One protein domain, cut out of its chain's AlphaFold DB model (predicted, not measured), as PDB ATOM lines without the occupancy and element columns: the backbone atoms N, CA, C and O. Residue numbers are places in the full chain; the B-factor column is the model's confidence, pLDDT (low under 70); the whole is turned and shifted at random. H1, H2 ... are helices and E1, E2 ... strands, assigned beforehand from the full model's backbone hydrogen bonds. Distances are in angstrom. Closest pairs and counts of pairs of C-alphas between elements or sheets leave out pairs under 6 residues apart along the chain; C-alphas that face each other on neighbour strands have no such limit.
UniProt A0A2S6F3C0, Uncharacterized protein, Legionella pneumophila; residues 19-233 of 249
ATOM      1  N   ASP A  19     -17.082  13.860 -45.707       86.00
ATOM      2  CA  ASP A  19     -16.221  14.921 -46.241       86.00
ATOM      3  C   ASP A  19     -16.853  16.314 -46.104       86.00
ATOM      4  O   ASP A  19     -16.158  17.290 -45.818       86.00
ATOM      5  N   GLU A  20     -18.178  16.417 -46.233       89.00
ATOM      6  CA  GLU A  20     -18.930  17.655 -46.000       89.00
ATOM      7  C   GLU A  20     -18.936  18.044 -44.509       89.00
ATOM      8  O   GLU A  20     -18.818  19.227 -44.176       89.00
ATOM      9  N   ILE A  21     -19.018  17.065 -43.603       89.44
ATOM     10  CA  ILE A  21     -18.916  17.277 -42.149       89.44
ATOM     11  C   ILE A  21     -17.503  17.723 -41.774       89.44
ATOM     12  O   ILE A  21     -17.332  18.714 -41.057       89.44
ATOM     13  N   GLU A  22     -16.485  17.041 -42.301       91.12
ATOM     14  CA  GLU A  22     -15.089  17.431 -42.114       91.12
ATOM     15  C   GLU A  22     -14.861  18.862 -42.614       91.12
ATOM     16  O   GLU A  22     -14.323  19.688 -41.877       91.12
ATOM     17  N   TYR A  23     -15.370  19.203 -43.801       93.25
ATOM     18  CA  TYR A  23     -15.309  20.557 -44.348       93.25
ATOM     19  C   TYR A  23     -15.929  21.606 -43.411       93.25
ATOM     20  O   TYR A  23     -15.325  22.662 -43.188       93.25
ATOM     21  N   ILE A  24     -17.102  21.331 -42.826       93.75
ATOM     22  CA  ILE A  24     -17.740  22.228 -41.847       93.75
ATOM     23  C   ILE A  24     -16.834  22.433 -40.631       93.75
ATOM     24  O   ILE A  24     -16.571  23.581 -40.253       93.75
ATOM     25  N   LEU A  25     -16.319  21.351 -40.043       94.06
ATOM     26  CA  LEU A  25     -15.420  21.416 -38.890       94.06
ATOM     27  C   LEU A  25     -14.153  22.213 -39.211       94.06
ATOM     28  O   LEU A  25     -13.789  23.127 -38.468       94.06
ATOM     29  N   GLU A  26     -13.506  21.937 -40.342       93.31
ATOM     30  CA  GLU A  26     -12.292  22.641 -40.756       93.31
ATOM     31  C   GLU A  26     -12.518  24.142 -40.922       93.31
ATOM     32  O   GLU A  26     -11.669  24.954 -40.539       93.31
ATOM     33  N   LYS A  27     -13.661  24.530 -41.493       94.00
ATOM     34  CA  LYS A  27     -14.000  25.933 -41.748       94.00
ATOM     35  C   LYS A  27     -14.372  26.682 -40.479       94.00
ATOM     36  O   LYS A  27     -13.888  27.797 -40.285       94.00
ATOM     37  N   LEU A  28     -15.173  26.077 -39.604       91.62
ATOM     38  CA  LEU A  28     -15.538  26.672 -38.317       91.62
ATOM     39  C   LEU A  28     -14.308  26.848 -37.416       91.62
ATOM     40  O   LEU A  28     -14.165  27.868 -36.735       91.62
ATOM     41  N   MET A  29     -13.379  25.891 -37.461       91.00
ATOM     42  CA  MET A  29     -12.201  25.873 -36.593       91.00
ATOM     43  C   MET A  29     -10.974  26.552 -37.208       91.00
ATOM     44  O   MET A  29     -10.060  26.932 -36.472       91.00
ATOM     45  N   ASN A  30     -10.966  26.767 -38.527       88.62
ATOM     46  CA  ASN A  30      -9.828  27.244 -39.316       88.62
ATOM     47  C   ASN A  30      -8.573  26.366 -39.128       88.62
ATOM     48  O   ASN A  30      -7.474  26.860 -38.844       88.62
ATOM     49  N   ARG A  31      -8.751  25.042 -39.209       87.12
ATOM     50  CA  ARG A  31      -7.720  24.015 -38.969       87.12
ATOM     51  C   ARG A  31      -7.955  22.801 -39.875       87.12
ATOM     52  O   ARG A  31      -9.102  22.477 -40.133       87.12
ATOM     53  N   LYS A  32      -6.883  22.139 -40.337       86.06
ATOM     54  CA  LYS A  32      -6.958  21.041 -41.335       86.06
ATOM     55  C   LYS A  32      -6.047  19.830 -41.087       86.06
ATOM     56  O   LYS A  32      -6.035  18.880 -41.854       86.06
ATOM     57  N   ALA A  33      -5.201  19.882 -40.059       89.44
ATOM     58  CA  ALA A  33      -4.194  18.846 -39.827       89.44
ATOM     59  C   ALA A  33      -4.723  17.800 -38.839       89.44
ATOM     60  O   ALA A  33      -4.679  18.028 -37.625       89.44
ATOM     61  N   TRP A  34      -5.219  16.684 -39.372       93.88
ATOM     62  CA  TRP A  34      -5.764  15.558 -38.617       93.88
ATOM     63  C   TRP A  34      -4.694  14.511 -38.280       93.88
ATOM     64  O   TRP A  34      -3.840  14.185 -39.099       93.88
ATOM     65  N   ILE A  35      -4.758  13.984 -37.061       94.50
ATOM     66  CA  ILE A  35      -4.076  12.773 -36.601       94.50
ATOM     67  C   ILE A  35      -5.114  11.655 -36.634       94.50
ATOM     68  O   ILE A  35      -6.216  11.841 -36.120       94.50
ATOM     69  N   LEU A  36      -4.770  10.523 -37.239       93.62
ATOM     70  CA  LEU A  36      -5.647   9.358 -37.316       93.62
ATOM     71  C   LEU A  36      -5.337   8.401 -36.167       93.62
ATOM     72  O   LEU A  36      -4.166   8.153 -35.865       93.62
ATOM     73  N   TYR A  37      -6.383   7.885 -35.534       92.19
ATOM     74  CA  TYR A  37      -6.301   6.804 -34.564       92.19
ATOM     75  C   TYR A  37      -7.241   5.677 -34.991       92.19
ATOM     76  O   TYR A  37      -8.457   5.876 -35.063       92.19
ATOM     77  N   ASP A  38      -6.644   4.513 -35.247       86.19
ATOM     78  CA  ASP A  38      -7.293   3.311 -35.764       86.19
ATOM     79  C   ASP A  38      -6.981   2.136 -34.822       86.19
ATOM     80  O   ASP A  38      -5.907   1.540 -34.892       86.19
ATOM     81  N   GLU A  39      -7.891   1.817 -33.897       68.81
ATOM     82  CA  GLU A  39      -7.771   0.630 -33.021       68.81
ATOM     83  C   GLU A  39      -8.674  -0.524 -33.493       68.81
ATOM     84  O   GLU A  39      -8.435  -1.692 -33.185       68.81
ATOM     85  N   HIS A  40      -9.690  -0.205 -34.301       64.44
ATOM     86  CA  HIS A  40     -10.640  -1.149 -34.879       64.44
ATOM     87  C   HIS A  40     -10.709  -0.931 -36.391       64.44
ATOM     88  O   HIS A  40     -10.767   0.209 -36.841       64.44
ATOM     89  N   ALA A  41     -10.703  -2.022 -37.167       62.00
ATOM     90  CA  ALA A  41     -10.578  -1.985 -38.630       62.00
ATOM     91  C   ALA A  41     -11.636  -1.113 -39.337       62.00
ATOM     92  O   ALA A  41     -11.374  -0.628 -40.434       62.00
ATOM     93  N   ASP A  42     -12.780  -0.882 -38.683       71.56
ATOM     94  CA  ASP A  42     -13.924  -0.152 -39.234       71.56
ATOM     95  C   ASP A  42     -14.233   1.172 -38.500       71.56
ATOM     96  O   ASP A  42     -15.196   1.855 -38.848       71.56
ATOM     97  N   ASN A  43     -13.450   1.558 -37.481       80.19
ATOM     98  CA  ASN A  43     -13.702   2.768 -36.689       80.19
ATOM     99  C   ASN A  43     -12.432   3.624 -36.581       80.19
ATOM    100  O   ASN A  43     -11.567   3.381 -35.739       80.19
ATOM    101  N   THR A  44     -12.366   4.669 -37.404       89.00
ATOM    102  CA  THR A  44     -11.317   5.694 -37.356       89.00
ATOM    103  C   THR A  44     -11.820   6.929 -36.624       89.00
ATOM    104  O   THR A  44     -12.891   7.460 -36.939       89.00
ATOM    105  N   ILE A  45     -11.019   7.455 -35.697       92.25
ATOM    106  CA  ILE A  45     -11.214   8.804 -35.156       92.25
ATOM    107  C   ILE A  45     -10.115   9.738 -35.670       92.25
ATOM    108  O   ILE A  45      -8.916   9.493 -35.518       92.25
ATOM    109  N   LYS A  46     -10.540  10.836 -36.291       95.00
ATOM    110  CA  LYS A  46      -9.690  11.936 -36.747       95.00
ATOM    111  C   LYS A  46      -9.605  12.971 -35.630       95.00
ATOM    112  O   LYS A  46     -10.626  13.402 -35.095       95.00
ATOM    113  N   ILE A  47      -8.395  13.398 -35.279       97.00
ATOM    114  CA  ILE A  47      -8.162  14.292 -34.138       97.00
ATOM    115  C   ILE A  47      -7.260  15.460 -34.526       97.00
ATOM    116  O   ILE A  47      -6.169  15.268 -35.055       97.00
ATOM    117  N   GLN A  48      -7.656  16.687 -34.194       95.94
ATOM    118  CA  GLN A  48      -6.772  17.853 -34.242       95.94
ATOM    119  C   GLN A  48      -6.585  18.417 -32.840       95.94
ATOM    120  O   GLN A  48      -7.548  18.788 -32.181       95.94
ATOM    121  N   VAL A  49      -5.339  18.574 -32.400       95.50
ATOM    122  CA  VAL A  49      -5.040  19.242 -31.124       95.50
ATOM    123  C   VAL A  49      -4.413  20.607 -31.372       95.50
ATOM    124  O   VAL A  49      -3.424  20.714 -32.108       95.50
ATOM    125  N   PHE A  50      -4.956  21.653 -30.752       93.56
ATOM    126  CA  PHE A  50      -4.435  23.019 -30.844       93.56
ATOM    127  C   PHE A  50      -4.609  23.800 -29.533       93.56
ATOM    128  O   PHE A  50      -5.385  23.439 -28.654       93.56
ATOM    129  N   LYS A  51      -3.849  24.891 -29.393       91.38
ATOM    130  CA  LYS A  51      -3.858  25.760 -28.205       91.38
ATOM    131  C   LYS A  51      -4.982  26.800 -28.304       91.38
ATOM    132  O   LYS A  51      -5.117  27.441 -29.346       91.38
ATOM    133  N   LEU A  52      -5.753  26.992 -27.228       84.94
ATOM    134  CA  LEU A  52      -6.800  28.020 -27.119       84.94
ATOM    135  C   LEU A  52      -6.195  29.374 -26.722       84.94
ATOM    136  O   LEU A  52      -6.110  30.278 -27.548       84.94
ATOM    137  N   LYS A  53      -5.763  29.503 -25.459       81.75
ATOM    138  CA  LYS A  53      -5.023  30.625 -24.837       81.75
ATOM    139  C   LYS A  53      -4.368  30.104 -23.543       81.75
ATOM    140  O   LYS A  53      -4.911  29.183 -22.949       81.75
ATOM    141  N   LYS A  54      -3.247  30.694 -23.095       71.25
ATOM    142  CA  LYS A  54      -2.593  30.423 -21.783       71.25
ATOM    143  C   LYS A  54      -2.566  28.935 -21.374       71.25
ATOM    144  O   LYS A  54      -3.348  28.527 -20.528       71.25
ATOM    145  N   GLU A  55      -1.712  28.139 -22.018       76.06
ATOM    146  CA  GLU A  55      -1.522  26.689 -21.752       76.06
ATOM    147  C   GLU A  55      -2.779  25.797 -21.798       76.06
ATOM    148  O   GLU A  55      -2.679  24.594 -21.605       76.06
ATOM    149  N   LYS A  56      -3.951  26.335 -22.157       88.31
ATOM    150  CA  LYS A  56      -5.156  25.544 -22.402       88.31
ATOM    151  C   LYS A  56      -5.159  25.009 -23.827       88.31
ATOM    152  O   LYS A  56      -4.936  25.761 -24.785       88.31
ATOM    153  N   TYR A  57      -5.468  23.728 -23.959       94.44
ATOM    154  CA  TYR A  57      -5.549  23.014 -25.227       94.44
ATOM    155  C   TYR A  57      -6.994  22.612 -25.534       94.44
ATOM    156  O   TYR A  57      -7.844  22.560 -24.644       94.44
ATOM    157  N   PHE A  58      -7.256  22.336 -26.806       96.56
ATOM    158  CA  PHE A  58      -8.507  21.774 -27.294       96.56
ATOM    159  C   PHE A  58      -8.201  20.642 -28.270       96.56
ATOM    160  O   PHE A  58      -7.345  20.802 -29.148       96.56
ATOM    161  N   ALA A  59      -8.894  19.520 -28.113       97.69
ATOM    162  CA  ALA A  59      -8.895  18.414 -29.055       97.69
ATOM    163  C   ALA A  59     -10.208  18.436 -29.844       97.69
ATOM    164  O   ALA A  59     -11.276  18.164 -29.298       97.69
ATOM    165  N   LEU A  60     -10.113  18.782 -31.125       97.81
ATOM    166  CA  LEU A  60     -11.187  18.603 -32.089       97.81
ATOM    167  C   LEU A  60     -11.223  17.143 -32.524       97.81
ATOM    168  O   LEU A  60     -10.185  16.617 -32.926       97.81
ATOM    169  N   VAL A  61     -12.395  16.524 -32.488       96.50
ATOM    170  CA  VAL A  61     -12.585  15.139 -32.930       96.50
ATOM    171  C   VAL A  61     -13.616  15.052 -34.054       96.50
ATOM    172  O   VAL A  61     -14.592  15.799 -34.075       96.50
ATOM    173  N   ASN A  62     -13.378  14.154 -35.000       94.31
ATOM    174  CA  ASN A  62     -14.328  13.762 -36.033       94.31
ATOM    175  C   ASN A  62     -14.282  12.236 -36.163       94.31
ATOM    176  O   ASN A  62     -13.203  11.682 -36.375       94.31
ATOM    177  N   CYS A  63     -15.408  11.550 -36.005       89.75
ATOM    178  CA  CYS A  63     -15.481  10.098 -36.157       89.75
ATOM    179  C   CYS A  63     -16.676   9.747 -37.032       89.75
ATOM    180  O   CYS A  63     -17.798  10.054 -36.659       89.75
ATOM    181  N   GLU A  64     -16.431   9.090 -38.162       82.81
ATOM    182  CA  GLU A  64     -17.471   8.785 -39.157       82.81
ATOM    183  C   GLU A  64     -18.393   7.633 -38.731       82.81
ATOM    184  O   GLU A  64     -19.435   7.402 -39.339       82.81
ATOM    185  N   SER A  65     -17.998   6.859 -37.715       82.50
ATOM    186  CA  SER A  65     -18.832   5.810 -37.141       82.50
ATOM    187  C   SER A  65     -18.261   5.314 -35.817       82.50
ATOM    188  O   SER A  65     -17.147   4.796 -35.753       82.50
ATOM    189  N   LEU A  66     -19.073   5.393 -34.768       83.44
ATOM    190  CA  LEU A  66     -18.880   4.720 -33.484       83.44
ATOM    191  C   LEU A  66     -19.729   3.443 -33.362       83.44
ATOM    192  O   LEU A  66     -19.832   2.864 -32.277       83.44
ATOM    193  N   CYS A  67     -20.346   2.997 -34.461       78.00
ATOM    194  CA  CYS A  67     -21.141   1.775 -34.491       78.00
ATOM    195  C   CYS A  67     -20.307   0.573 -34.035       78.00
ATOM    196  O   CYS A  67     -19.156   0.412 -34.436       78.00
ATOM    197  N   GLY A  68     -20.887  -0.277 -33.188       76.25
ATOM    198  CA  GLY A  68     -20.219  -1.460 -32.636       76.25
ATOM    199  C   GLY A  68     -19.222  -1.187 -31.499       76.25
ATOM    200  O   GLY A  68     -18.845  -2.130 -30.799       76.25
ATOM    201  N   ILE A  69     -18.857   0.073 -31.237       84.50
ATOM    202  CA  ILE A  69     -17.999   0.439 -30.105       84.50
ATOM    203  C   ILE A  69     -18.810   0.376 -28.805       84.50
ATOM    204  O   ILE A  69     -19.783   1.110 -28.618       84.50
ATOM    205  N   LYS A  70     -18.401  -0.512 -27.888       83.56
ATOM    206  CA  LYS A  70     -19.084  -0.718 -26.597       83.56
ATOM    207  C   LYS A  70     -18.950   0.486 -25.665       83.56
ATOM    208  O   LYS A  70     -19.944   0.906 -25.083       83.56
ATOM    209  N   ASP A  71     -17.737   1.019 -25.530       90.00
ATOM    210  CA  ASP A  71     -17.445   2.195 -24.708       90.00
ATOM    211  C   ASP A  71     -16.893   3.324 -25.585       90.00
ATOM    212  O   ASP A  71     -15.694   3.438 -25.844       90.00
ATOM    213  N   LYS A  72     -17.816   4.144 -26.088       90.31
ATOM    214  CA  LYS A  72     -17.536   5.245 -27.017       90.31
ATOM    215  C   LYS A  72     -16.711   6.351 -26.367       90.31
ATOM    216  O   LYS A  72     -15.836   6.925 -27.011       90.31
ATOM    217  N   ALA A  73     -16.969   6.635 -25.089       92.69
ATOM    218  CA  ALA A  73     -16.243   7.659 -24.351       92.69
ATOM    219  C   ALA A  73     -14.788   7.238 -24.116       92.69
ATOM    220  O   ALA A  73     -13.883   8.053 -24.315       92.69
ATOM    221  N   LEU A  74     -14.557   5.969 -23.760       93.94
ATOM    222  CA  LEU A  74     -13.212   5.416 -23.619       93.94
ATOM    223  C   LEU A  74     -12.452   5.422 -24.949       93.94
ATOM    224  O   LEU A  74     -11.310   5.873 -24.982       93.94
ATOM    225  N   PHE A  75     -13.094   5.010 -26.043       93.50
ATOM    226  CA  PHE A  75     -12.473   5.013 -27.370       93.50
ATOM    227  C   PHE A  75     -12.031   6.423 -27.802       93.50
ATOM    228  O   PHE A  75     -10.885   6.633 -28.209       93.50
ATOM    229  N   ILE A  76     -12.895   7.432 -27.622       95.38
ATOM    230  CA  ILE A  76     -12.548   8.841 -27.882       95.38
ATOM    231  C   ILE A  76     -11.389   9.291 -26.980       95.38
ATOM    232  O   ILE A  76     -10.473   9.972 -27.445       95.38
ATOM    233  N   LYS A  77     -11.403   8.904 -25.700       96.44
ATOM    234  CA  LYS A  77     -10.325   9.216 -24.755       96.44
ATOM    235  C   LYS A  77      -8.981   8.657 -25.216       96.44
ATOM    236  O   LYS A  77      -8.015   9.419 -25.265       96.44
ATOM    237  N   GLN A  78      -8.924   7.383 -25.594       95.81
ATOM    238  CA  GLN A  78      -7.698   6.739 -26.078       95.81
ATOM    239  C   GLN A  78      -7.153   7.441 -27.325       95.81
ATOM    240  O   GLN A  78      -5.959   7.745 -27.388       95.81
ATOM    241  N   GLY A  79      -8.027   7.793 -28.271       96.06
ATOM    242  CA  GLY A  79      -7.635   8.567 -29.445       96.06
ATOM    243  C   GLY A  79      -7.026   9.923 -29.071       96.06
ATOM    244  O   GLY A  79      -5.964  10.302 -29.576       96.06
ATOM    245  N   VAL A  80      -7.658  10.670 -28.160       97.62
ATOM    246  CA  VAL A  80      -7.138  11.980 -27.726       97.62
ATOM    247  C   VAL A  80      -5.796  11.826 -27.009       97.62
ATOM    248  O   VAL A  80      -4.865  12.570 -27.311       97.62
ATOM    249  N   GLU A  81      -5.651  10.853 -26.110       97.19
ATOM    250  CA  GLU A  81      -4.386  10.566 -25.418       97.19
ATOM    251  C   GLU A  81      -3.268  10.194 -26.400       97.19
ATOM    252  O   GLU A  81      -2.138  10.682 -26.275       97.19
ATOM    253  N   PHE A  82      -3.585   9.411 -27.432       96.88
ATOM    254  CA  PHE A  82      -2.667   9.115 -28.526       96.88
ATOM    255  C   PHE A  82      -2.217  10.389 -29.253       96.88
ATOM    256  O   PHE A  82      -1.014  10.609 -29.424       96.88
ATOM    257  N   ALA A  83      -3.148  11.274 -29.620       96.94
ATOM    258  CA  ALA A  83      -2.832  12.532 -30.296       96.94
ATOM    259  C   ALA A  83      -1.991  13.483 -29.421       96.94
ATOM    260  O   ALA A  83      -1.077  14.146 -29.922       96.94
ATOM    261  N   LEU A  84      -2.258  13.537 -28.112       96.62
ATOM    262  CA  LEU A  84      -1.464  14.302 -27.142       96.62
ATOM    263  C   LEU A  84      -0.025  13.790 -27.061       96.62
ATOM    264  O   LEU A  84       0.914  14.591 -27.122       96.62
ATOM    265  N   LYS A  85       0.147  12.465 -26.993       96.56
ATOM    266  CA  LYS A  85       1.458  11.807 -26.981       96.56
ATOM    267  C   LYS A  85       2.222  12.051 -28.279       96.56
ATOM    268  O   LYS A  85       3.393  12.412 -28.223       96.56
ATOM    269  N   GLN A  86       1.568  11.924 -29.435       95.62
ATOM    270  CA  GLN A  86       2.194  12.202 -30.732       95.62
ATOM    271  C   GLN A  86       2.705  13.641 -30.848       95.62
ATOM    272  O   GLN A  86       3.761  13.876 -31.429       95.62
ATOM    273  N   LYS A  87       1.981  14.611 -30.275       94.75
ATOM    274  CA  LYS A  87       2.395  16.022 -30.264       94.75
ATOM    275  C   LYS A  87       3.327  16.398 -29.108       94.75
ATOM    276  O   LYS A  87       3.714  17.562 -29.028       94.75
ATOM    277  N   ASN A  88       3.676  15.452 -28.234       94.69
ATOM    278  CA  ASN A  88       4.498  15.672 -27.042       94.69
ATOM    279  C   ASN A  88       3.997  16.850 -26.177       94.69
ATOM    280  O   ASN A  88       4.763  17.737 -25.796       94.69
ATOM    281  N   LEU A  89       2.682  16.908 -25.932       93.69
ATOM    282  CA  LEU A  89       2.060  17.994 -25.168       93.69
ATOM    283  C   LEU A  89       2.009  17.667 -23.665       93.69
ATOM    284  O   LEU A  89       1.646  16.549 -23.306       93.69
ATOM    285  N   PRO A  90       2.289  18.636 -22.771       90.00
ATOM    286  CA  PRO A  90       2.333  18.425 -21.322       90.00
ATOM    287  C   PRO A  90       0.937  18.527 -20.679       90.00
ATOM    288  O   PRO A  90       0.762  19.186 -19.659       90.00
ATOM    289  N   VAL A  91      -0.084  17.947 -21.310       93.88
ATOM    290  CA  VAL A  91      -1.480  18.018 -20.856       93.88
ATOM    291  C   VAL A  91      -2.085  16.621 -20.860       93.88
ATOM    292  O   VAL A  91      -1.785  15.819 -21.743       93.88
ATOM    293  N   SER A  92      -2.920  16.322 -19.866       94.81
ATOM    294  CA  SER A  92      -3.641  15.051 -19.781       94.81
ATOM    295  C   SER A  92      -5.018  15.143 -20.441       94.81
ATOM    296  O   SER A  92      -5.528  16.239 -20.696       94.81
ATOM    297  N   PHE A  93      -5.667  13.996 -20.667       96.62
ATOM    298  CA  PHE A  93      -7.056  13.973 -21.129       96.62
ATOM    299  C   PHE A  93      -7.996  14.748 -20.198       96.62
ATOM    300  O   PHE A  93      -8.911  15.416 -20.674       96.62
ATOM    301  N   ASN A  94      -7.772  14.708 -18.883       95.19
ATOM    302  CA  ASN A  94      -8.637  15.384 -17.915       95.19
ATOM    303  C   ASN A  94      -8.549  16.910 -18.058       95.19
ATOM    304  O   ASN A  94      -9.574  17.586 -17.988       95.19
ATOM    305  N   ASP A  95      -7.365  17.442 -18.354       94.00
ATOM    306  CA  ASP A  95      -7.089  18.884 -18.371       94.00
ATOM    307  C   ASP A  95      -7.350  19.552 -19.731       94.00
ATOM    308  O   ASP A  95      -7.394  20.781 -19.837       94.00
ATOM    309  N   ILE A  96      -7.534  18.759 -20.789       96.12
ATOM    310  CA  ILE A  96      -7.879  19.251 -22.123       96.12
ATOM    311  C   ILE A  96      -9.400  19.315 -22.318       96.12
ATOM    312  O   ILE A  96     -10.155  18.470 -21.833       96.12
ATOM    313  N   ALA A  97      -9.861  20.321 -23.060       97.00
ATOM    314  CA  ALA A  97     -11.221  20.334 -23.585       97.00
ATOM    315  C   ALA A  97     -11.300  19.473 -24.849       97.00
ATOM    316  O   ALA A  97     -10.423  19.560 -25.711       97.00
ATOM    317  N   VAL A  98     -12.355  18.684 -24.992       98.12
ATOM    318  CA  VAL A  98     -12.572  17.849 -26.180       98.12
ATOM    319  C   VAL A  98     -13.892  18.261 -26.795       98.12
ATOM    320  O   VAL A  98     -14.849  18.520 -26.073       98.12
ATOM    321  N   GLY A  99     -13.970  18.333 -28.115       97.50
ATOM    322  CA  GLY A  99     -15.258  18.507 -28.759       97.50
ATOM    323  C   GLY A  99     -15.222  18.261 -30.249       97.50
ATOM    324  O   GLY A  99     -14.162  18.310 -30.863       97.50
ATOM    325  N   GLY A 100     -16.376  18.004 -30.841       96.31
ATOM    326  CA  GLY A 100     -16.484  17.756 -32.268       96.31
ATOM    327  C   GLY A 100     -17.748  16.996 -32.617       96.31
ATOM    328  O   GLY A 100     -18.734  17.064 -31.880       96.31
ATOM    329  N   LEU A 101     -17.700  16.286 -33.738       94.38
ATOM    330  CA  LEU A 101     -18.833  15.544 -34.279       94.38
ATOM    331  C   LEU A 101     -18.473  14.069 -34.385       94.38
ATOM    332  O   LEU A 101     -17.340  13.721 -34.723       94.38
ATOM    333  N   VAL A 102     -19.409  13.213 -34.004       91.25
ATOM    334  CA  VAL A 102     -19.246  11.767 -34.101       91.25
ATOM    335  C   VAL A 102     -20.525  11.158 -34.634       91.25
ATOM    336  O   VAL A 102     -21.608  11.414 -34.102       91.25
ATOM    337  N   SER A 103     -20.400  10.313 -35.645       86.31
ATOM    338  CA  SER A 103     -21.511   9.526 -36.143       86.31
ATOM    339  C   SER A 103     -21.669   8.265 -35.308       86.31
ATOM    340  O   SER A 103     -20.698   7.644 -34.871       86.31
ATOM    341  N   ASP A 104     -22.905   7.850 -35.092       76.88
ATOM    342  CA  ASP A 104     -23.223   6.610 -34.392       76.88
ATOM    343  C   ASP A 104     -24.480   5.980 -35.006       76.88
ATOM    344  O   ASP A 104     -25.099   6.526 -35.918       76.88
ATOM    345  N   GLU A 105     -24.856   4.805 -34.514       68.19
ATOM    346  CA  GLU A 105     -25.961   3.976 -34.998       68.19
ATOM    347  C   GLU A 105     -27.314   4.701 -35.056       68.19
ATOM    348  O   GLU A 105     -28.221   4.259 -35.760       68.19
ATOM    349  N   GLY A 106     -27.485   5.811 -34.337       63.75
ATOM    350  CA  GLY A 106     -28.746   6.537 -34.345       63.75
ATOM    351  C   GLY A 106     -29.892   5.735 -33.714       63.75
ATOM    352  O   GLY A 106     -29.742   4.625 -33.197       63.75
ATOM    353  N   ARG A 107     -31.109   6.279 -33.816       59.25
ATOM    354  CA  ARG A 107     -32.341   5.566 -33.433       59.25
ATOM    355  C   ARG A 107     -32.633   4.377 -34.357       59.25
ATOM    356  O   ARG A 107     -33.143   3.350 -33.909       59.25
ATOM    357  N   LEU A 108     -32.315   4.516 -35.645       59.03
ATOM    358  CA  LEU A 108     -32.530   3.478 -36.653       59.03
ATOM    359  C   LEU A 108     -31.578   2.297 -36.478       59.03
ATOM    360  O   LEU A 108     -31.972   1.165 -36.750       59.03
ATOM    361  N   GLY A 109     -30.367   2.513 -35.972       61.88
ATOM    362  CA  GLY A 109     -29.435   1.426 -35.725       61.88
ATOM    363  C   GLY A 109     -29.802   0.579 -34.511       61.88
ATOM    364  O   GLY A 109     -29.660  -0.641 -34.570       61.88
ATOM    365  N   PHE A 110     -30.410   1.170 -33.475       58.72
ATOM    366  CA  PHE A 110     -31.039   0.394 -32.397       58.72
ATOM    367  C   PHE A 110     -32.148  -0.528 -32.933       58.72
ATOM    368  O   PHE A 110     -32.172  -1.720 -32.626       58.72
ATOM    369  N   LEU A 111     -33.032  -0.004 -33.791       62.31
ATOM    370  CA  LEU A 111     -34.091  -0.794 -34.429       62.31
ATOM    371  C   LEU A 111     -33.527  -1.868 -35.374       62.31
ATOM    372  O   LEU A 111     -33.989  -3.006 -35.352       62.31
ATOM    373  N   SER A 112     -32.498  -1.537 -36.155       60.50
ATOM    374  CA  SER A 112     -31.837  -2.470 -37.079       60.50
ATOM    375  C   SER A 112     -31.203  -3.642 -36.329       60.50
ATOM    376  O   SER A 112     -31.389  -4.790 -36.728       60.50
ATOM    377  N   LYS A 113     -30.561  -3.387 -35.180       63.00
ATOM    378  CA  LYS A 113     -30.012  -4.430 -34.298       63.00
ATOM    379  C   LYS A 113     -31.077  -5.376 -33.754       63.00
ATOM    380  O   LYS A 113     -30.852  -6.582 -33.737       63.00
ATOM    381  N   ILE A 114     -32.238  -4.853 -33.352       70.31
ATOM    382  CA  ILE A 114     -33.377  -5.687 -32.930       70.31
ATOM    383  C   ILE A 114     -33.857  -6.575 -34.087       70.31
ATOM    384  O   ILE A 114     -34.218  -7.728 -33.867       70.31
ATOM    385  N   MET A 115     -33.826  -6.064 -35.320       75.06
ATOM    386  CA  MET A 115     -34.238  -6.796 -36.522       75.06
ATOM    387  C   MET A 115     -33.136  -7.679 -37.140       75.06
ATOM    388  O   MET A 115     -33.369  -8.279 -38.187       75.06
ATOM    389  N   GLY A 116     -31.945  -7.771 -36.533       68.06
ATOM    390  CA  GLY A 116     -30.817  -8.540 -37.077       68.06
ATOM    391  C   GLY A 116     -30.223  -7.962 -38.370       68.06
ATOM    392  O   GLY A 116     -29.608  -8.691 -39.145       68.06
ATOM    393  N   GLN A 117     -30.428  -6.670 -38.625       67.38
ATOM    394  CA  GLN A 117     -29.939  -5.951 -39.801       67.38
ATOM    395  C   GLN A 117     -28.705  -5.110 -39.455       67.38
ATOM    396  O   GLN A 117     -28.575  -4.604 -38.337       67.38
ATOM    397  N   ILE A 118     -27.807  -4.935 -40.432       52.81
ATOM    398  CA  ILE A 118     -26.670  -4.018 -40.301       52.81
ATOM    399  C   ILE A 118     -27.230  -2.588 -40.257       52.81
ATOM    400  O   ILE A 118     -27.947  -2.200 -41.183       52.81
ATOM    401  N   PRO A 119     -26.958  -1.817 -39.191       54.03
ATOM    402  CA  PRO A 119     -27.500  -0.476 -39.047       54.03
ATOM    403  C   PRO A 119     -26.924   0.461 -40.121       54.03
ATOM    404  O   PRO A 119     -25.720   0.414 -40.384       54.03
ATOM    405  N   PRO A 120     -27.746   1.325 -40.742       54.28
ATOM    406  CA  PRO A 120     -27.230   2.349 -41.635       54.28
ATOM    407  C   PRO A 120     -26.471   3.417 -40.815       54.28
ATOM    408  O   PRO A 120     -26.952   3.820 -39.753       54.28
ATOM    409  N   PRO A 121     -25.298   3.884 -41.273       51.78
ATOM    410  CA  PRO A 121     -24.511   4.896 -40.570       51.78
ATOM    411  C   PRO A 121     -25.035   6.288 -40.923       51.78
ATOM    412  O   PRO A 121     -24.755   6.757 -42.023       51.78
ATOM    413  N   VAL A 122     -25.855   6.945 -40.091       63.88
ATOM    414  CA  VAL A 122     -26.429   8.225 -40.561       63.88
ATOM    415  C   VAL A 122     -26.910   9.227 -39.504       63.88
ATOM    416  O   VAL A 122     -27.801  10.017 -39.793       63.88
ATOM    417  N   HIS A 123     -26.348   9.263 -38.290       77.00
ATOM    418  CA  HIS A 123     -26.665  10.364 -37.362       77.00
ATOM    419  C   HIS A 123     -25.431  10.952 -36.693       77.00
ATOM    420  O   HIS A 123     -24.687  10.228 -36.037       77.00
ATOM    421  N   GLU A 124     -25.278  12.271 -36.809       83.75
ATOM    422  CA  GLU A 124     -24.232  13.042 -36.138       83.75
ATOM    423  C   GLU A 124     -24.652  13.484 -34.740       83.75
ATOM    424  O   GLU A 124     -25.663  14.168 -34.543       83.75
ATOM    425  N   TYR A 125     -23.805  13.157 -33.777       87.56
ATOM    426  CA  TYR A 125     -23.887  13.591 -32.395       87.56
ATOM    427  C   TYR A 125     -22.808  14.627 -32.110       87.56
ATOM    428  O   TYR A 125     -21.727  14.622 -32.706       87.56
ATOM    429  N   VAL A 126     -23.070  15.494 -31.137       92.81
ATOM    430  CA  VAL A 126     -22.014  16.332 -30.570       92.81
ATOM    431  C   VAL A 126     -21.308  15.545 -29.494       92.81
ATOM    432  O   VAL A 126     -21.930  15.145 -28.516       92.81
ATOM    433  N   THR A 127     -19.999  15.388 -29.631       95.06
ATOM    434  CA  THR A 127     -19.152  15.029 -28.495       95.06
ATOM    435  C   THR A 127     -18.564  16.302 -27.910       95.06
ATOM    436  O   THR A 127     -18.070  17.157 -28.652       95.06
ATOM    437  N   PHE A 128     -18.642  16.472 -26.593       97.31
ATOM    438  CA  PHE A 128     -18.023  17.608 -25.919       97.31
ATOM    439  C   PHE A 128     -17.621  17.281 -24.483       97.31
ATOM    440  O   PHE A 128     -18.202  16.420 -23.826       97.31
ATOM    441  N   LYS A 129     -16.597  17.984 -24.012       96.81
ATOM    442  CA  LYS A 129     -16.021  17.881 -22.677       96.81
ATOM    443  C   LYS A 129     -15.346  19.192 -22.299       96.81
ATOM    444  O   LYS A 129     -14.486  19.692 -23.034       96.81
ATOM    445  N   LEU A 130     -15.639  19.684 -21.104       96.56
ATOM    446  CA  LEU A 130     -14.900  20.759 -20.458       96.56
ATOM    447  C   LEU A 130     -13.664  20.216 -19.708       96.56
ATOM    448  O   LEU A 130     -13.633  19.056 -19.285       96.56
ATOM    449  N   PRO A 131     -12.609  21.033 -19.526       94.25
ATOM    450  CA  PRO A 131     -11.482  20.663 -18.672       94.25
ATOM    451  C   PRO A 131     -11.945  20.324 -17.247       94.25
ATOM    452  O   PRO A 131     -12.762  21.045 -16.679       94.25
ATOM    453  N   GLY A 132     -11.398  19.258 -16.667       93.06
ATOM    454  CA  GLY A 132     -11.752  18.744 -15.340       93.06
ATOM    455  C   GLY A 132     -12.799  17.626 -15.345       93.06
ATOM    456  O   GLY A 132     -12.910  16.902 -14.358       93.06
ATOM    457  N   GLU A 133     -13.532  17.428 -16.443       95.06
ATOM    458  CA  GLU A 133     -14.438  16.283 -16.578       95.06
ATOM    459  C   GLU A 133     -13.647  14.992 -16.873       95.06
ATOM    460  O   GLU A 133     -12.560  15.029 -17.450       95.06
ATOM    461  N   ALA A 134     -14.175  13.834 -16.468       91.62
ATOM    462  CA  ALA A 134     -13.492  12.549 -16.662       91.62
ATOM    463  C   ALA A 134     -13.753  11.924 -18.041       91.62
ATOM    464  O   ALA A 134     -12.906  11.197 -18.554       91.62
ATOM    465  N   ASN A 135     -14.916  12.213 -18.631       92.88
ATOM    466  CA  ASN A 135     -15.411  11.614 -19.870       92.88
ATOM    467  C   ASN A 135     -15.985  12.692 -20.793       92.88
ATOM    468  O   ASN A 135     -16.316  13.788 -20.344       92.88
ATOM    469  N   VAL A 136     -16.105  12.364 -22.079       94.88
ATOM    470  CA  VAL A 136     -16.899  13.153 -23.028       94.88
ATOM    471  C   VAL A 136     -18.386  12.859 -22.862       94.88
ATOM    472  O   VAL A 136     -18.775  11.716 -22.623       94.88
ATOM    473  N   SER A 137     -19.208  13.887 -23.034       92.88
ATOM    474  CA  SER A 137     -20.645  13.754 -23.253       92.88
ATOM    475  C   SER A 137     -20.907  13.619 -24.746       92.88
ATOM    476  O   SER A 137     -20.359  14.396 -25.528       92.88
ATOM    477  N   ILE A 138     -21.747  12.661 -25.136       90.06
ATOM    478  CA  ILE A 138     -22.227  12.491 -26.511       90.06
ATOM    479  C   ILE A 138     -23.717  12.827 -26.508       90.06
ATOM    480  O   ILE A 138     -24.499  12.136 -25.860       90.06
ATOM    481  N   GLU A 139     -24.091  13.899 -27.196       86.12
ATOM    482  CA  GLU A 139     -25.434  14.476 -27.163       86.12
ATOM    483  C   GLU A 139     -26.068  14.463 -28.551       86.12
ATOM    484  O   GLU A 139     -25.449  14.864 -29.543       86.12
ATOM    485  N   ASP A 140     -27.326  14.021 -28.615       84.56
ATOM    486  CA  ASP A 140     -28.133  14.163 -29.821       84.56
ATOM    487  C   ASP A 140     -28.694  15.589 -29.843       84.56
ATOM    488  O   ASP A 140     -29.526  15.920 -29.001       84.56
ATOM    489  N   PRO A 141     -28.317  16.454 -30.800       77.06
ATOM    490  CA  PRO A 141     -28.828  17.825 -30.839       77.06
ATOM    491  C   PRO A 141     -30.363  17.900 -30.930       77.06
ATOM    492  O   PRO A 141     -30.936  18.945 -30.605       77.06
ATOM    493  N   ARG A 142     -31.041  16.814 -31.339       70.75
ATOM    494  CA  ARG A 142     -32.506  16.729 -31.392       70.75
ATOM    495  C   ARG A 142     -33.192  16.893 -30.042       70.75
ATOM    496  O   ARG A 142     -34.308  17.395 -30.008       70.75
ATOM    497  N   THR A 143     -32.538  16.521 -28.947       65.31
ATOM    498  CA  THR A 143     -33.123  16.545 -27.594       65.31
ATOM    499  C   THR A 143     -33.375  17.959 -27.068       65.31
ATOM    500  O   THR A 143     -34.221  18.136 -26.194       65.31
ATOM    501  N   GLY A 144     -32.663  18.968 -27.588       59.44
ATOM    502  CA  GLY A 144     -32.730  20.339 -27.073       59.44
ATOM    503  C   GLY A 144     -32.876  21.450 -28.114       59.44
ATOM    504  O   GLY A 144     -33.387  22.529 -27.783       59.44
ATOM    505  N   ILE A 145     -32.456  21.225 -29.367       58.47
ATOM    506  CA  ILE A 145     -32.617  22.215 -30.448       58.47
ATOM    507  C   ILE A 145     -34.040  22.197 -31.005       58.47
ATOM    508  O   ILE A 145     -34.578  23.265 -31.289       58.47
ATOM    509  N   PHE A 146     -34.661  21.024 -31.094       59.81
ATOM    510  CA  PHE A 146     -36.006  20.853 -31.635       59.81
ATOM    511  C   PHE A 146     -37.002  20.728 -30.476       59.81
ATOM    512  O   PHE A 146     -36.723  20.072 -29.473       59.81
ATOM    513  N   ASP A 147     -38.141  21.413 -30.563       53.47
ATOM    514  CA  ASP A 147     -39.151  21.384 -29.506       53.47
ATOM    515  C   ASP A 147     -39.908  20.047 -29.536       53.47
ATOM    516  O   ASP A 147     -40.503  19.681 -30.542       53.47
ATOM    517  N   THR A 148     -39.918  19.312 -28.423       48.41
ATOM    518  CA  THR A 148     -40.666  18.044 -28.299       48.41
ATOM    519  C   THR A 148     -42.190  18.198 -28.425       48.41
ATOM    520  O   THR A 148     -42.887  17.212 -28.667       48.41
ATOM    521  N   THR A 149     -42.717  19.413 -28.238       47.81
ATOM    522  CA  THR A 149     -44.148  19.738 -28.338       47.81
ATOM    523  C   THR A 149     -44.551  20.220 -29.731       47.81
ATOM    524  O   THR A 149     -45.695  20.001 -30.145       47.81
ATOM    525  N   GLU A 150     -43.613  20.771 -30.504       46.62
ATOM    526  CA  GLU A 150     -43.779  20.944 -31.942       46.62
ATOM    527  C   GLU A 150     -43.550  19.578 -32.588       46.62
ATOM    528  O   GLU A 150     -42.431  19.092 -32.706       46.62
ATOM    529  N   LYS A 151     -44.634  18.896 -32.969       41.25
ATOM    530  CA  LYS A 151     -44.561  17.659 -33.755       41.25
ATOM    531  C   LYS A 151     -43.859  17.920 -35.098       41.25
ATOM    532  O   LYS A 151     -44.517  18.024 -36.127       41.25
ATOM    533  N   LEU A 152     -42.533  17.914 -35.111       40.75
ATOM    534  CA  LEU A 152     -41.695  17.681 -36.283       40.75
ATOM    535  C   LEU A 152     -41.364  16.186 -36.350       40.75
ATOM    536  O   LEU A 152     -40.221  15.766 -36.468       40.75
ATOM    537  N   GLN A 153     -42.392  15.341 -36.253       41.91
ATOM    538  CA  GLN A 153     -42.262  13.976 -36.738       41.91
ATOM    539  C   GLN A 153     -42.360  14.005 -38.268       41.91
ATOM    540  O   GLN A 153     -43.408  14.340 -38.825       41.91
ATOM    541  N   SER A 154     -41.306  13.513 -38.924       44.81
ATOM    542  CA  SER A 154     -41.401  12.621 -40.095       44.81
ATOM    543  C   SER A 154     -41.147  13.119 -41.526       44.81
ATOM    544  O   SER A 154     -41.543  12.413 -42.452       44.81
ATOM    545  N   ARG A 155     -40.416  14.217 -41.788       42.81
ATOM    546  CA  ARG A 155     -39.897  14.440 -43.169       42.81
ATOM    547  C   ARG A 155     -38.411  14.797 -43.318       42.81
ATOM    548  O   ARG A 155     -37.861  14.508 -44.376       42.81
ATOM    549  N   ALA A 156     -37.737  15.309 -42.283       45.25
ATOM    550  CA  ALA A 156     -36.352  15.805 -42.370       45.25
ATOM    551  C   ALA A 156     -35.344  15.135 -41.401       45.25
ATOM    552  O   ALA A 156     -34.229  15.635 -41.250       45.25
ATOM    553  N   ASP A 157     -35.722  14.018 -40.764       53.53
ATOM    554  CA  ASP A 157     -35.207  13.552 -39.454       53.53
ATOM    555  C   ASP A 157     -33.675  13.321 -39.351       53.53
ATOM    556  O   ASP A 157     -33.118  13.457 -38.262       53.53
ATOM    557  N   ASP A 158     -32.984  13.088 -40.476       58.78
ATOM    558  CA  ASP A 158     -31.517  12.913 -40.532       58.78
ATOM    559  C   ASP A 158     -30.799  13.986 -41.390       58.78
ATOM    560  O   ASP A 158     -29.579  13.983 -41.537       58.78
ATOM    561  N   GLN A 159     -31.524  14.929 -42.009       64.31
ATOM    562  CA  GLN A 159     -30.916  15.876 -42.959       64.31
ATOM    563  C   GLN A 159     -30.349  17.134 -42.292       64.31
ATOM    564  O   GLN A 159     -29.364  17.700 -42.766       64.31
ATOM    565  N   VAL A 160     -30.975  17.592 -41.207       75.56
ATOM    566  CA  VAL A 160     -30.586  18.826 -40.499       75.56
ATOM    567  C   VAL A 160     -29.804  18.519 -39.218       75.56
ATOM    568  O   VAL A 160     -29.143  19.403 -38.669       75.56
ATOM    569  N   CYS A 161     -29.797  17.264 -38.759       79.00
ATOM    570  CA  CYS A 161     -29.146  16.872 -37.512       79.00
ATOM    571  C   CYS A 161     -27.646  17.193 -37.501       79.00
ATOM    572  O   CYS A 161     -27.161  17.726 -36.509       79.00
ATOM    573  N   CYS A 162     -26.932  16.997 -38.613       84.62
ATOM    574  CA  CYS A 162     -25.506  17.324 -38.716       84.62
ATOM    575  C   CYS A 162     -25.245  18.831 -38.562       84.62
ATOM    576  O   CYS A 162     -24.271  19.244 -37.930       84.62
ATOM    577  N   PHE A 163     -26.139  19.674 -39.085       87.88
ATOM    578  CA  PHE A 163     -26.069  21.128 -38.918       87.88
ATOM    579  C   PHE A 163     -26.412  21.557 -37.488       87.88
ATOM    580  O   PHE A 163     -25.761  22.445 -36.930       87.88
ATOM    581  N   ALA A 164     -27.400  20.910 -36.870       88.19
ATOM    582  CA  ALA A 164     -27.753  21.121 -35.471       88.19
ATOM    583  C   ALA A 164     -26.602  20.701 -34.537       88.19
ATOM    584  O   ALA A 164     -26.233  21.458 -33.636       88.19
ATOM    585  N   ALA A 165     -25.957  19.564 -34.814       90.75
ATOM    586  CA  ALA A 165     -24.778  19.098 -34.096       90.75
ATOM    587  C   ALA A 165     -23.619  20.092 -34.261       90.75
ATOM    588  O   ALA A 165     -23.059  20.571 -33.277       90.75
ATOM    589  N   SER A 166     -23.331  20.513 -35.497       93.00
ATOM    590  CA  SER A 166     -22.317  21.538 -35.793       93.00
ATOM    591  C   SER A 166     -22.565  22.843 -35.031       93.00
ATOM    592  O   SER A 166     -21.628  23.475 -34.543       93.00
ATOM    593  N   THR A 167     -23.832  23.238 -34.898       92.50
ATOM    594  CA  THR A 167     -24.250  24.445 -34.175       92.50
ATOM    595  C   THR A 167     -23.987  24.321 -32.678       92.50
ATOM    596  O   THR A 167     -23.349  25.202 -32.099       92.50
ATOM    597  N   LEU A 168     -24.421  23.223 -32.058       93.44
ATOM    598  CA  LEU A 168     -24.194  22.960 -30.636       93.44
ATOM    599  C   LEU A 168     -22.696  22.831 -30.320       93.44
ATOM    600  O   LEU A 168     -22.217  23.453 -29.369       93.44
ATOM    601  N   PHE A 169     -21.939  22.111 -31.151       95.69
ATOM    602  CA  PHE A 169     -20.481  22.015 -31.052       95.69
ATOM    603  C   PHE A 169     -19.825  23.402 -31.088       95.69
ATOM    604  O   PHE A 169     -19.057  23.765 -30.192       95.69
ATOM    605  N   PHE A 170     -20.121  24.199 -32.113       95.25
ATOM    606  CA  PHE A 170     -19.407  25.451 -32.331       95.25
ATOM    607  C   PHE A 170     -19.815  26.545 -31.337       95.25
ATOM    608  O   PHE A 170     -18.970  27.347 -30.926       95.25
ATOM    609  N   ALA A 171     -21.068  26.544 -30.873       94.12
ATOM    610  CA  ALA A 171     -21.510  27.375 -29.754       94.12
ATOM    611  C   ALA A 171     -20.771  27.002 -28.456       94.12
ATOM    612  O   ALA A 171     -20.227  27.885 -27.789       94.12
ATOM    613  N   SER A 172     -20.652  25.703 -28.157       94.88
ATOM    614  CA  SER A 172     -19.909  25.191 -26.994       94.88
ATOM    615  C   SER A 172     -18.438  25.604 -27.034       94.88
ATOM    616  O   SER A 172     -17.905  26.169 -26.075       94.88
ATOM    617  N   TYR A 173     -17.784  25.410 -28.183       94.88
ATOM    618  CA  TYR A 173     -16.409  25.849 -28.409       94.88
ATOM    619  C   TYR A 173     -16.248  27.365 -28.236       94.88
ATOM    620  O   TYR A 173     -15.273  27.827 -27.637       94.88
ATOM    621  N   THR A 174     -17.201  28.151 -28.736       92.38
ATOM    622  CA  THR A 174     -17.158  29.612 -28.645       92.38
ATOM    623  C   THR A 174     -17.271  30.085 -27.194       92.38
ATOM    624  O   THR A 174     -16.434  30.882 -26.760       92.38
ATOM    625  N   LEU A 175     -18.220  29.554 -26.416       91.44
ATOM    626  CA  LEU A 175     -18.372  29.878 -24.991       91.44
ATOM    627  C   LEU A 175     -17.137  29.470 -24.177       91.44
ATOM    628  O   LEU A 175     -16.633  30.263 -23.375       91.44
ATOM    629  N   LEU A 176     -16.573  28.288 -24.447       92.25
ATOM    630  CA  LEU A 176     -15.309  27.851 -23.850       92.25
ATOM    631  C   LEU A 176     -14.164  28.821 -24.171       92.25
ATOM    632  O   LEU A 176     -13.442  29.258 -23.273       92.25
ATOM    633  N   LYS A 177     -13.994  29.190 -25.445       90.38
ATOM    634  CA  LYS A 177     -12.932  30.102 -25.899       90.38
ATOM    635  C   LYS A 177     -13.055  31.494 -25.271       90.38
ATOM    636  O   LYS A 177     -12.037  32.156 -25.053       90.38
ATOM    637  N   GLN A 178     -14.278  31.934 -24.988       87.94
ATOM    638  CA  GLN A 178     -14.576  33.203 -24.324       87.94
ATOM    639  C   GLN A 178     -14.413  33.143 -22.797       87.94
ATOM    640  O   GLN A 178     -14.437  34.187 -22.154       87.94
ATOM    641  N   GLY A 179     -14.231  31.955 -22.209       87.81
ATOM    642  CA  GLY A 179     -14.213  31.785 -20.753       87.81
ATOM    643  C   GLY A 179     -15.589  31.954 -20.107       87.81
ATOM    644  O   GLY A 179     -15.659  32.242 -18.918       87.81
ATOM    645  N   LYS A 180     -16.662  31.793 -20.892       89.50
ATOM    646  CA  LYS A 180     -18.063  31.875 -20.456       89.50
ATOM    647  C   LYS A 180     -18.715  30.501 -20.282       89.50
ATOM    648  O   LYS A 180     -19.893  30.435 -19.971       89.50
ATOM    649  N   ALA A 181     -17.978  29.411 -20.511       88.31
ATOM    650  CA  ALA A 181     -18.508  28.072 -20.285       88.31
ATOM    651  C   ALA A 181     -18.859  27.867 -18.793       88.31
ATOM    652  O   ALA A 181     -18.079  28.296 -17.934       88.31
ATOM    653  N   PRO A 182     -19.994  27.213 -18.483       91.25
ATOM    654  CA  PRO A 182     -20.392  26.880 -17.121       91.25
ATOM    655  C   PRO A 182     -19.513  25.755 -16.545       91.25
ATOM    656  O   PRO A 182     -18.455  25.429 -17.083       91.25
ATOM    657  N   LYS A 183     -19.912  25.179 -15.403       89.19
ATOM    658  CA  LYS A 183     -19.070  24.224 -14.663       89.19
ATOM    659  C   LYS A 183     -19.051  22.827 -15.275       89.19
ATOM    660  O   LYS A 183     -18.138  22.066 -14.971       89.19
ATOM    661  N   SER A 184     -20.046  22.486 -16.091       94.38
ATOM    662  CA  SER A 184     -20.174  21.164 -16.702       94.38
ATOM    663  C   SER A 184     -20.733  21.234 -18.122       94.38
ATOM    664  O   SER A 184     -21.437  22.179 -18.492       94.38
ATOM    665  N   THR A 185     -20.426  20.222 -18.928       94.69
ATOM    666  CA  THR A 185     -20.920  20.099 -20.305       94.69
ATOM    667  C   THR A 185     -22.456  20.025 -20.385       94.69
ATOM    668  O   THR A 185     -23.024  20.705 -21.239       94.69
ATOM    669  N   PRO A 186     -23.176  19.312 -19.493       91.56
ATOM    670  CA  PRO A 186     -24.642  19.342 -19.487       91.56
ATOM    671  C   PRO A 186     -25.234  20.739 -19.245       91.56
ATOM    672  O   PRO A 186     -26.189  21.130 -19.916       91.56
ATOM    673  N   GLU A 187     -24.656  21.521 -18.325       93.31
ATOM    674  CA  GLU A 187     -25.074  22.913 -18.101       93.31
ATOM    675  C   GLU A 187     -24.829  23.776 -19.346       93.31
ATOM    676  O   GLU A 187     -25.680  24.590 -19.708       93.31
ATOM    677  N   LEU A 188     -23.701  23.560 -20.033       93.50
ATOM    678  CA  LEU A 188     -23.348  24.264 -21.268       93.50
ATOM    679  C   LEU A 188     -24.367  23.992 -22.377       93.50
ATOM    680  O   LEU A 188     -24.843  24.926 -23.023       93.50
ATOM    681  N   PHE A 189     -24.743  22.730 -22.579       91.31
ATOM    682  CA  PHE A 189     -25.756  22.364 -23.567       91.31
ATOM    683  C   PHE A 189     -27.117  22.972 -23.229       91.31
ATOM    684  O   PHE A 189     -27.745  23.588 -24.092       91.31
ATOM    685  N   ALA A 190     -27.542  22.895 -21.964       88.19
ATOM    686  CA  ALA A 190     -28.798  23.486 -21.512       88.19
ATOM    687  C   ALA A 190     -28.858  25.008 -21.736       88.19
ATOM    688  O   ALA A 190     -29.920  25.536 -22.073       88.19
ATOM    689  N   GLU A 191     -27.742  25.720 -21.571       89.31
ATOM    690  CA  GLU A 191     -27.644  27.149 -21.875       89.31
ATOM    691  C   GLU A 191     -27.790  27.419 -23.378       89.31
ATOM    692  O   GLU A 191     -28.600  28.258 -23.782       89.31
ATOM    693  N   ILE A 192     -27.074  26.667 -24.219       90.00
ATOM    694  CA  ILE A 192     -27.124  26.820 -25.681       90.00
ATOM    695  C   ILE A 192     -28.535  26.554 -26.213       90.00
ATOM    696  O   ILE A 192     -29.027  27.305 -27.055       90.00
ATOM    697  N   TYR A 193     -29.238  25.551 -25.685       85.06
ATOM    698  CA  TYR A 193     -30.614  25.242 -26.084       85.06
ATOM    699  C   TYR A 193     -31.631  26.336 -25.737       85.06
ATOM    700  O   TYR A 193     -32.733  26.354 -26.291       85.06
ATOM    701  N   ARG A 194     -31.297  27.283 -24.856       85.75
ATOM    702  CA  ARG A 194     -32.152  28.453 -24.582       85.75
ATOM    703  C   ARG A 194     -31.985  29.561 -25.623       85.75
ATOM    704  O   ARG A 194     -32.785  30.496 -25.639       85.75
ATOM    705  N   ASN A 195     -30.990  29.466 -26.507       85.94
ATOM    706  CA  ASN A 195     -30.739  30.464 -27.538       85.94
ATOM    707  C   ASN A 195     -31.750  30.336 -28.694       85.94
ATOM    708  O   ASN A 195     -31.658  29.447 -29.545       85.94
ATOM    709  N   LYS A 196     -32.717  31.259 -28.728       83.12
ATOM    710  CA  LYS A 196     -33.772  31.301 -29.751       83.12
ATOM    711  C   LYS A 196     -33.244  31.595 -31.156       83.12
ATOM    712  O   LYS A 196     -33.835  31.116 -32.122       83.12
ATOM    713  N   ASP A 197     -32.140  32.326 -31.286       85.50
ATOM    714  CA  ASP A 197     -31.576  32.675 -32.592       85.50
ATOM    715  C   ASP A 197     -30.940  31.453 -33.262       85.50
ATOM    716  O   ASP A 197     -31.156  31.221 -34.451       85.50
ATOM    717  N   LEU A 198     -30.229  30.617 -32.492       86.56
ATOM    718  CA  LEU A 198     -29.683  29.349 -32.994       86.56
ATOM    719  C   LEU A 198     -30.804  28.400 -33.435       86.56
ATOM    720  O   LEU A 198     -30.716  27.814 -34.514       86.56
ATOM    721  N   LYS A 199     -31.882  28.303 -32.647       81.56
ATOM    722  CA  LYS A 199     -33.074  27.517 -33.007       81.56
ATOM    723  C   LYS A 199     -33.722  28.022 -34.293       81.56
ATOM    724  O   LYS A 199     -33.955  27.247 -35.214       81.56
ATOM    725  N   THR A 200     -33.929  29.333 -34.391       83.00
ATOM    726  CA  THR A 200     -34.518  29.974 -35.575       83.00
ATOM    727  C   THR A 200     -33.660  29.744 -36.819       83.00
ATOM    728  O   THR A 200     -34.191  29.434 -37.882       83.00
ATOM    729  N   MET A 201     -32.335  29.849 -36.700       87.06
ATOM    730  CA  MET A 201     -31.403  29.584 -37.798       87.06
ATOM    731  C   MET A 201     -31.506  28.136 -38.300       87.06
ATOM    732  O   MET A 201     -31.536  27.920 -39.513       87.06
ATOM    733  N   ILE A 202     -31.580  27.152 -37.396       85.25
ATOM    734  CA  ILE A 202     -31.753  25.739 -37.766       85.25
ATOM    735  C   ILE A 202     -33.113  25.504 -38.432       85.25
ATOM    736  O   ILE A 202     -33.159  24.874 -39.488       85.25
ATOM    737  N   GLN A 203     -34.192  26.094 -37.912       79.50
ATOM    738  CA  GLN A 203     -35.522  25.998 -38.526       79.50
ATOM    739  C   GLN A 203     -35.557  26.608 -39.935       79.50
ATOM    740  O   GLN A 203     -36.146  26.059 -40.864       79.50
ATOM    741  N   GLN A 204     -34.893  27.750 -40.129       81.00
ATOM    742  CA  GLN A 204     -34.766  28.375 -41.446       81.00
ATOM    743  C   GLN A 204     -33.960  27.513 -42.419       81.00
ATOM    744  O   GLN A 204     -34.245  27.527 -43.615       81.00
ATOM    745  N   LEU A 205     -32.951  26.785 -41.933       82.94
ATOM    746  CA  LEU A 205     -32.174  25.856 -42.745       82.94
ATOM    747  C   LEU A 205     -33.013  24.647 -43.172       82.94
ATOM    748  O   LEU A 205     -32.964  24.271 -44.340       82.94
ATOM    749  N   GLU A 206     -33.817  24.092 -42.266       77.50
ATOM    750  CA  GLU A 206     -34.776  23.026 -42.577       77.50
ATOM    751  C   GLU A 206     -35.761  23.468 -43.669       77.50
ATOM    752  O   GLU A 206     -35.929  22.782 -44.677       77.50
ATOM    753  N   ASN A 207     -36.306  24.682 -43.558       75.12
ATOM    754  CA  ASN A 207     -37.233  25.247 -44.544       75.12
ATOM    755  C   ASN A 207     -36.606  25.506 -45.932       75.12
ATOM    756  O   ASN A 207     -37.329  25.802 -46.884       75.12
ATOM    757  N   LYS A 208     -35.273  25.439 -46.076       74.50
ATOM    758  CA  LYS A 208     -34.601  25.563 -47.386       74.50
ATOM    759  C   LYS A 208     -34.642  24.269 -48.201       74.50
ATOM    760  O   LYS A 208     -34.420  24.331 -49.415       74.50
ATOM    761  N   VAL A 209     -34.893  23.119 -47.573       69.75
ATOM    762  CA  VAL A 209     -35.097  21.849 -48.288       69.75
ATOM    763  C   VAL A 209     -36.347  21.987 -49.167       69.75
ATOM    764  O   VAL A 209     -37.261  22.733 -48.840       69.75
ATOM    765  N   GLU A 210     -36.371  21.342 -50.333       60.25
ATOM    766  CA  GLU A 210     -37.505  21.343 -51.280       60.25
ATOM    767  C   GLU A 210     -37.819  22.674 -52.008       60.25
ATOM    768  O   GLU A 210     -38.474  22.659 -53.053       60.25
ATOM    769  N   HIS A 211     -37.303  23.817 -51.543       64.75
ATOM    770  CA  HIS A 211     -37.613  25.140 -52.117       64.75
ATOM    771  C   HIS A 211     -36.396  25.924 -52.624       64.75
ATOM    772  O   HIS A 211     -36.550  26.937 -53.309       64.75
ATOM    773  N   SER A 212     -35.181  25.467 -52.320       70.62
ATOM    774  CA  SER A 212     -33.954  26.153 -52.722       70.62
ATOM    775  C   SER A 212     -33.473  25.752 -54.121       70.62
ATOM    776  O   SER A 212     -33.426  24.568 -54.459       70.62
ATOM    777  N   THR A 213     -33.045  26.749 -54.904       78.56
ATOM    778  CA  THR A 213     -32.270  26.582 -56.151       78.56
ATOM    779  C   THR A 213     -30.757  26.524 -55.902       78.56
ATOM    780  O   THR A 213     -29.978  26.366 -56.845       78.56
ATOM    781  N   GLN A 214     -30.324  26.672 -54.644       78.56
ATOM    782  CA  GLN A 214     -28.916  26.637 -54.252       78.56
ATOM    783  C   GLN A 214     -28.364  25.209 -54.304       78.56
ATOM    784  O   GLN A 214     -29.071  24.228 -54.072       78.56
ATOM    785  N   THR A 215     -27.063  25.084 -54.561       83.44
ATOM    786  CA  THR A 215     -26.350  23.817 -54.376       83.44
ATOM    787  C   THR A 215     -26.140  23.535 -52.890       83.44
ATOM    788  O   THR A 215     -26.102  24.450 -52.068       83.44
ATOM    789  N   LYS A 216     -25.939  22.263 -52.531       82.81
ATOM    790  CA  LYS A 216     -25.657  21.875 -51.145       82.81
ATOM    791  C   LYS A 216     -24.426  22.598 -50.577       82.81
ATOM    792  O   LYS A 216     -24.493  23.140 -49.483       82.81
ATOM    793  N   GLN A 217     -23.359  22.714 -51.374       85.81
ATOM    794  CA  GLN A 217     -22.159  23.472 -51.009       85.81
ATOM    795  C   GLN A 217     -22.470  24.942 -50.689       85.81
ATOM    796  O   GLN A 217     -22.015  25.458 -49.674       85.81
ATOM    797  N   GLN A 218     -23.296  25.612 -51.503       88.00
ATOM    798  CA  GLN A 218     -23.711  26.995 -51.235       88.00
ATOM    799  C   GLN A 218     -24.498  27.114 -49.926       88.00
ATOM    800  O   GLN A 218     -24.348  28.103 -49.204       88.00
ATOM    801  N   VAL A 219     -25.326  26.116 -49.603       87.38
ATOM    802  CA  VAL A 219     -26.044  26.071 -48.327       87.38
ATOM    803  C   VAL A 219     -25.074  25.878 -47.159       87.38
ATOM    804  O   VAL A 219     -25.177  26.616 -46.181       87.38
ATOM    805  N   ILE A 220     -24.108  24.964 -47.277       89.81
ATOM    806  CA  ILE A 220     -23.072  24.715 -46.263       89.81
ATOM    807  C   ILE A 220     -22.228  25.972 -46.018       89.81
ATOM    808  O   ILE A 220     -22.076  26.400 -44.874       89.81
ATOM    809  N   ASP A 221     -21.725  26.613 -47.073       90.81
ATOM    810  CA  ASP A 221     -20.913  27.830 -46.955       90.81
ATOM    811  C   ASP A 221     -21.709  28.978 -46.325       90.81
ATOM    812  O   ASP A 221     -21.220  29.662 -45.422       90.81
ATOM    813  N   SER A 222     -22.967  29.160 -46.745       90.25
ATOM    814  CA  SER A 222     -23.867  30.141 -46.135       90.25
ATOM    815  C   SER A 222     -24.116  29.835 -44.659       90.25
ATOM    816  O   SER A 222     -24.135  30.765 -43.857       90.25
ATOM    817  N   PHE A 223     -24.303  28.567 -44.294       92.00
ATOM    818  CA  PHE A 223     -24.486  28.144 -42.909       92.00
ATOM    819  C   PHE A 223     -23.255  28.472 -42.060       92.00
ATOM    820  O   PHE A 223     -23.394  29.111 -41.020       92.00
ATOM    821  N   ILE A 224     -22.051  28.122 -42.523       93.00
ATOM    822  CA  ILE A 224     -20.788  28.395 -41.819       93.00
ATOM    823  C   ILE A 224     -20.626  29.893 -41.552       93.00
ATOM    824  O   ILE A 224     -20.270  30.288 -40.437       93.00
ATOM    825  N   VAL A 225     -20.886  30.732 -42.560       92.69
ATOM    826  CA  VAL A 225     -20.791  32.194 -42.435       92.69
ATOM    827  C   VAL A 225     -21.828  32.722 -41.451       92.69
ATOM    828  O   VAL A 225     -21.464  33.471 -40.545       92.69
ATOM    829  N   THR A 226     -23.094  32.320 -41.585       91.31
ATOM    830  CA  THR A 226     -24.177  32.764 -40.697       91.31
ATOM    831  C   THR A 226     -23.922  32.351 -39.254       91.31
ATOM    832  O   THR A 226     -23.985  33.200 -38.370       91.31
ATOM    833  N   LEU A 227     -23.572  31.088 -39.007       92.25
ATOM    834  CA  LEU A 227     -23.276  30.575 -37.672       92.25
ATOM    835  C   LEU A 227     -22.065  31.291 -37.058       92.25
ATOM    836  O   LEU A 227     -22.112  31.730 -35.908       92.25
ATOM    837  N   SER A 228     -20.994  31.463 -37.842       88.88
ATOM    838  CA  SER A 228     -19.806  32.207 -37.412       88.88
ATOM    839  C   SER A 228     -20.142  33.642 -37.050       88.88
ATOM    840  O   SER A 228     -19.670  34.124 -36.028       88.88
ATOM    841  N   LYS A 229     -20.952  34.319 -37.866       87.88
ATOM    842  CA  LYS A 229     -21.384  35.691 -37.615       87.88
ATOM    843  C   LYS A 229     -22.271  35.771 -36.379       87.88
ATOM    844  O   LYS A 229     -21.996  36.574 -35.509       87.88
ATOM    845  N   LEU A 230     -23.269  34.904 -36.239       87.00
ATOM    846  CA  LEU A 230     -24.184  34.908 -35.095       87.00
ATOM    847  C   LEU A 230     -23.440  34.751 -33.757       87.00
ATOM    848  O   LEU A 230     -23.708  35.474 -32.802       87.00
ATOM    849  N   LEU A 231     -22.457  33.849 -33.705       83.50
ATOM    850  CA  LEU A 231     -21.683  33.576 -32.491       83.50
ATOM    851  C   LEU A 231     -20.499  34.535 -32.275       83.50
ATOM    852  O   LEU A 231     -19.971  34.608 -31.163       83.50
ATOM    853  N   ARG A 232     -20.077  35.277 -33.309       72.19
ATOM    854  CA  ARG A 232     -19.058  36.338 -33.210       72.19
ATOM    855  C   ARG A 232     -19.667  37.722 -32.981       72.19
ATOM    856  O   ARG A 232     -19.104  38.471 -32.210       72.19
ATOM    857  N   ASP A 233     -20.816  38.053 -33.552       61.47
ATOM    858  CA  ASP A 233     -21.483  39.356 -33.389       61.47
ATOM    859  C   ASP A 233     -22.246  39.449 -32.057       61.47
ATOM    860  O   ASP A 233     -22.469  40.541 -31.535       61.47
TER     861      ASP A 233
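Overview. This is residues 19 to 233 of the 249 residues of an uncharacterized protein of Legionella pneumophila (UniProt A0A2S6F3C0). A twisted sheet of six strands curls round the helix H2 on one face, while H5 and H1 lie along its strands on the other. Beyond H5 and H1, farther from the sheet, are H8, which packs on both, and H7, beside H5. H6 stands up from the sheet over E5 and E6, and H3 lies far out past the ends of E4 and E5, grazing the sheet with residues 106 to 109. The 215 printed residues hold eight named helices and six named strands in the order H1 E1 E2 E3 H2 E4 H3 E5 E6 H4 H5 H6 H7 H8; the sheet's order is E1 E2 E3 E4 E5 E6, mixed, and the class is mixed, helices and strands. The whole is compact, with a radius of gyration of the C-alphas of 17.0 A and spans of 50 by 49 by 32 A.

Along the chain. The sheet is made of E1, residues 35 to 40; E2, residues 43 to 51, 26.4 A long from first to last C-alpha; E3, residues 57 to 63, 19.6 A; E4, residues 97 to 104, 21.2 A; E5, residues 123 to 129, 19.6 A; and E6, residues 137 to 139. H2, residues 72 to 86, is 21.2 A long. H5, residues 161 to 178, is 25.6 A long and begins with C-alpha 161 at (-29.146, 16.872, -37.512). H1, residues 19 to 29, is 15.1 A long and begins with C-alpha 19 at (-16.221, 14.921, -46.241). H3 is residues 106 to 114, H4 residues 142 to 145, H6 residues 185 to 192, and H7 residues 196 to 206, 15.3 A long. H8, residues 216 to 233, is 25.3 A long and ends with C-alpha 233 at (-21.483, 39.356, -33.389).

Arrangement. E1, E2 and E3 form a meander, each strand the antiparallel neighbour of the one before, with N 37 and O 45 at 3.0 A and N 48 and O 60 at 2.8 A. E3 and E4 are parallel at 4 degrees, with N 61 and O 99 at 3.0 A; E3, H2 and E4 make a strand-helix-strand unit, parallel neighbours with a helix between, whose crossover is right-handed. E4 bends by 56 degrees at residue 101; it is antiparallel to E5, with N 100 and O 127 at 2.9 A. E5 and E6 are a hairpin, with N 128 and O 137 at 2.9 A. There are three layers, helices on both faces of the sheet: H1, H5 and H6 on one face, H2 on the other. The closest C-alphas of H2 and E1 are those of Tyr 37 and Gly 79, 5.6 A apart. H5 lies over E4 and E5 at a height over the sheet of 8.9 A, and H1 over E3 and E4 at 9.5 A. H5 is the hub, touching five helices. H1, H5, H7 and H8 form a bundle, helices gathered side by side. H1 touches H5 at a shallow tilt of 19 degrees, the same way, C-alphas 28 and 170 being closest at 7.2 A. H8 touches H1 with residues 220 to 228 alone, C-alphas 28 and 224 being closest at 6.5 A. H7 only just touches H5, with 3 pairs of C-alphas within 8 A, the closest being those of Ala 164 and Ile 202, 6.5 A apart. H4, not on the sheet, only just touches H5, also with 3 pairs; its closest C-alphas are those of Arg 142 and Cys 161, 7.0 A apart. Every O i to N i+4 pair is within hydrogen-bond range in H1, H2, H5, H6, H7 and H8, and 4 of 5 in H3; H4 is too short for such a pair.

Size, cuts and confidence. The C-alphas farthest apart are those of Lys 54 and Met 115, at 51.0 A. The printed part has no cut. The link from H4 to H5, 15 residues, is long. Residues 148 to 155 and 210 to 215 stand free. The mean pLDDT of the printed part is 83.3; 40 residues are under 70, among them 105 to 113, 116 to 122 and 143 to 159.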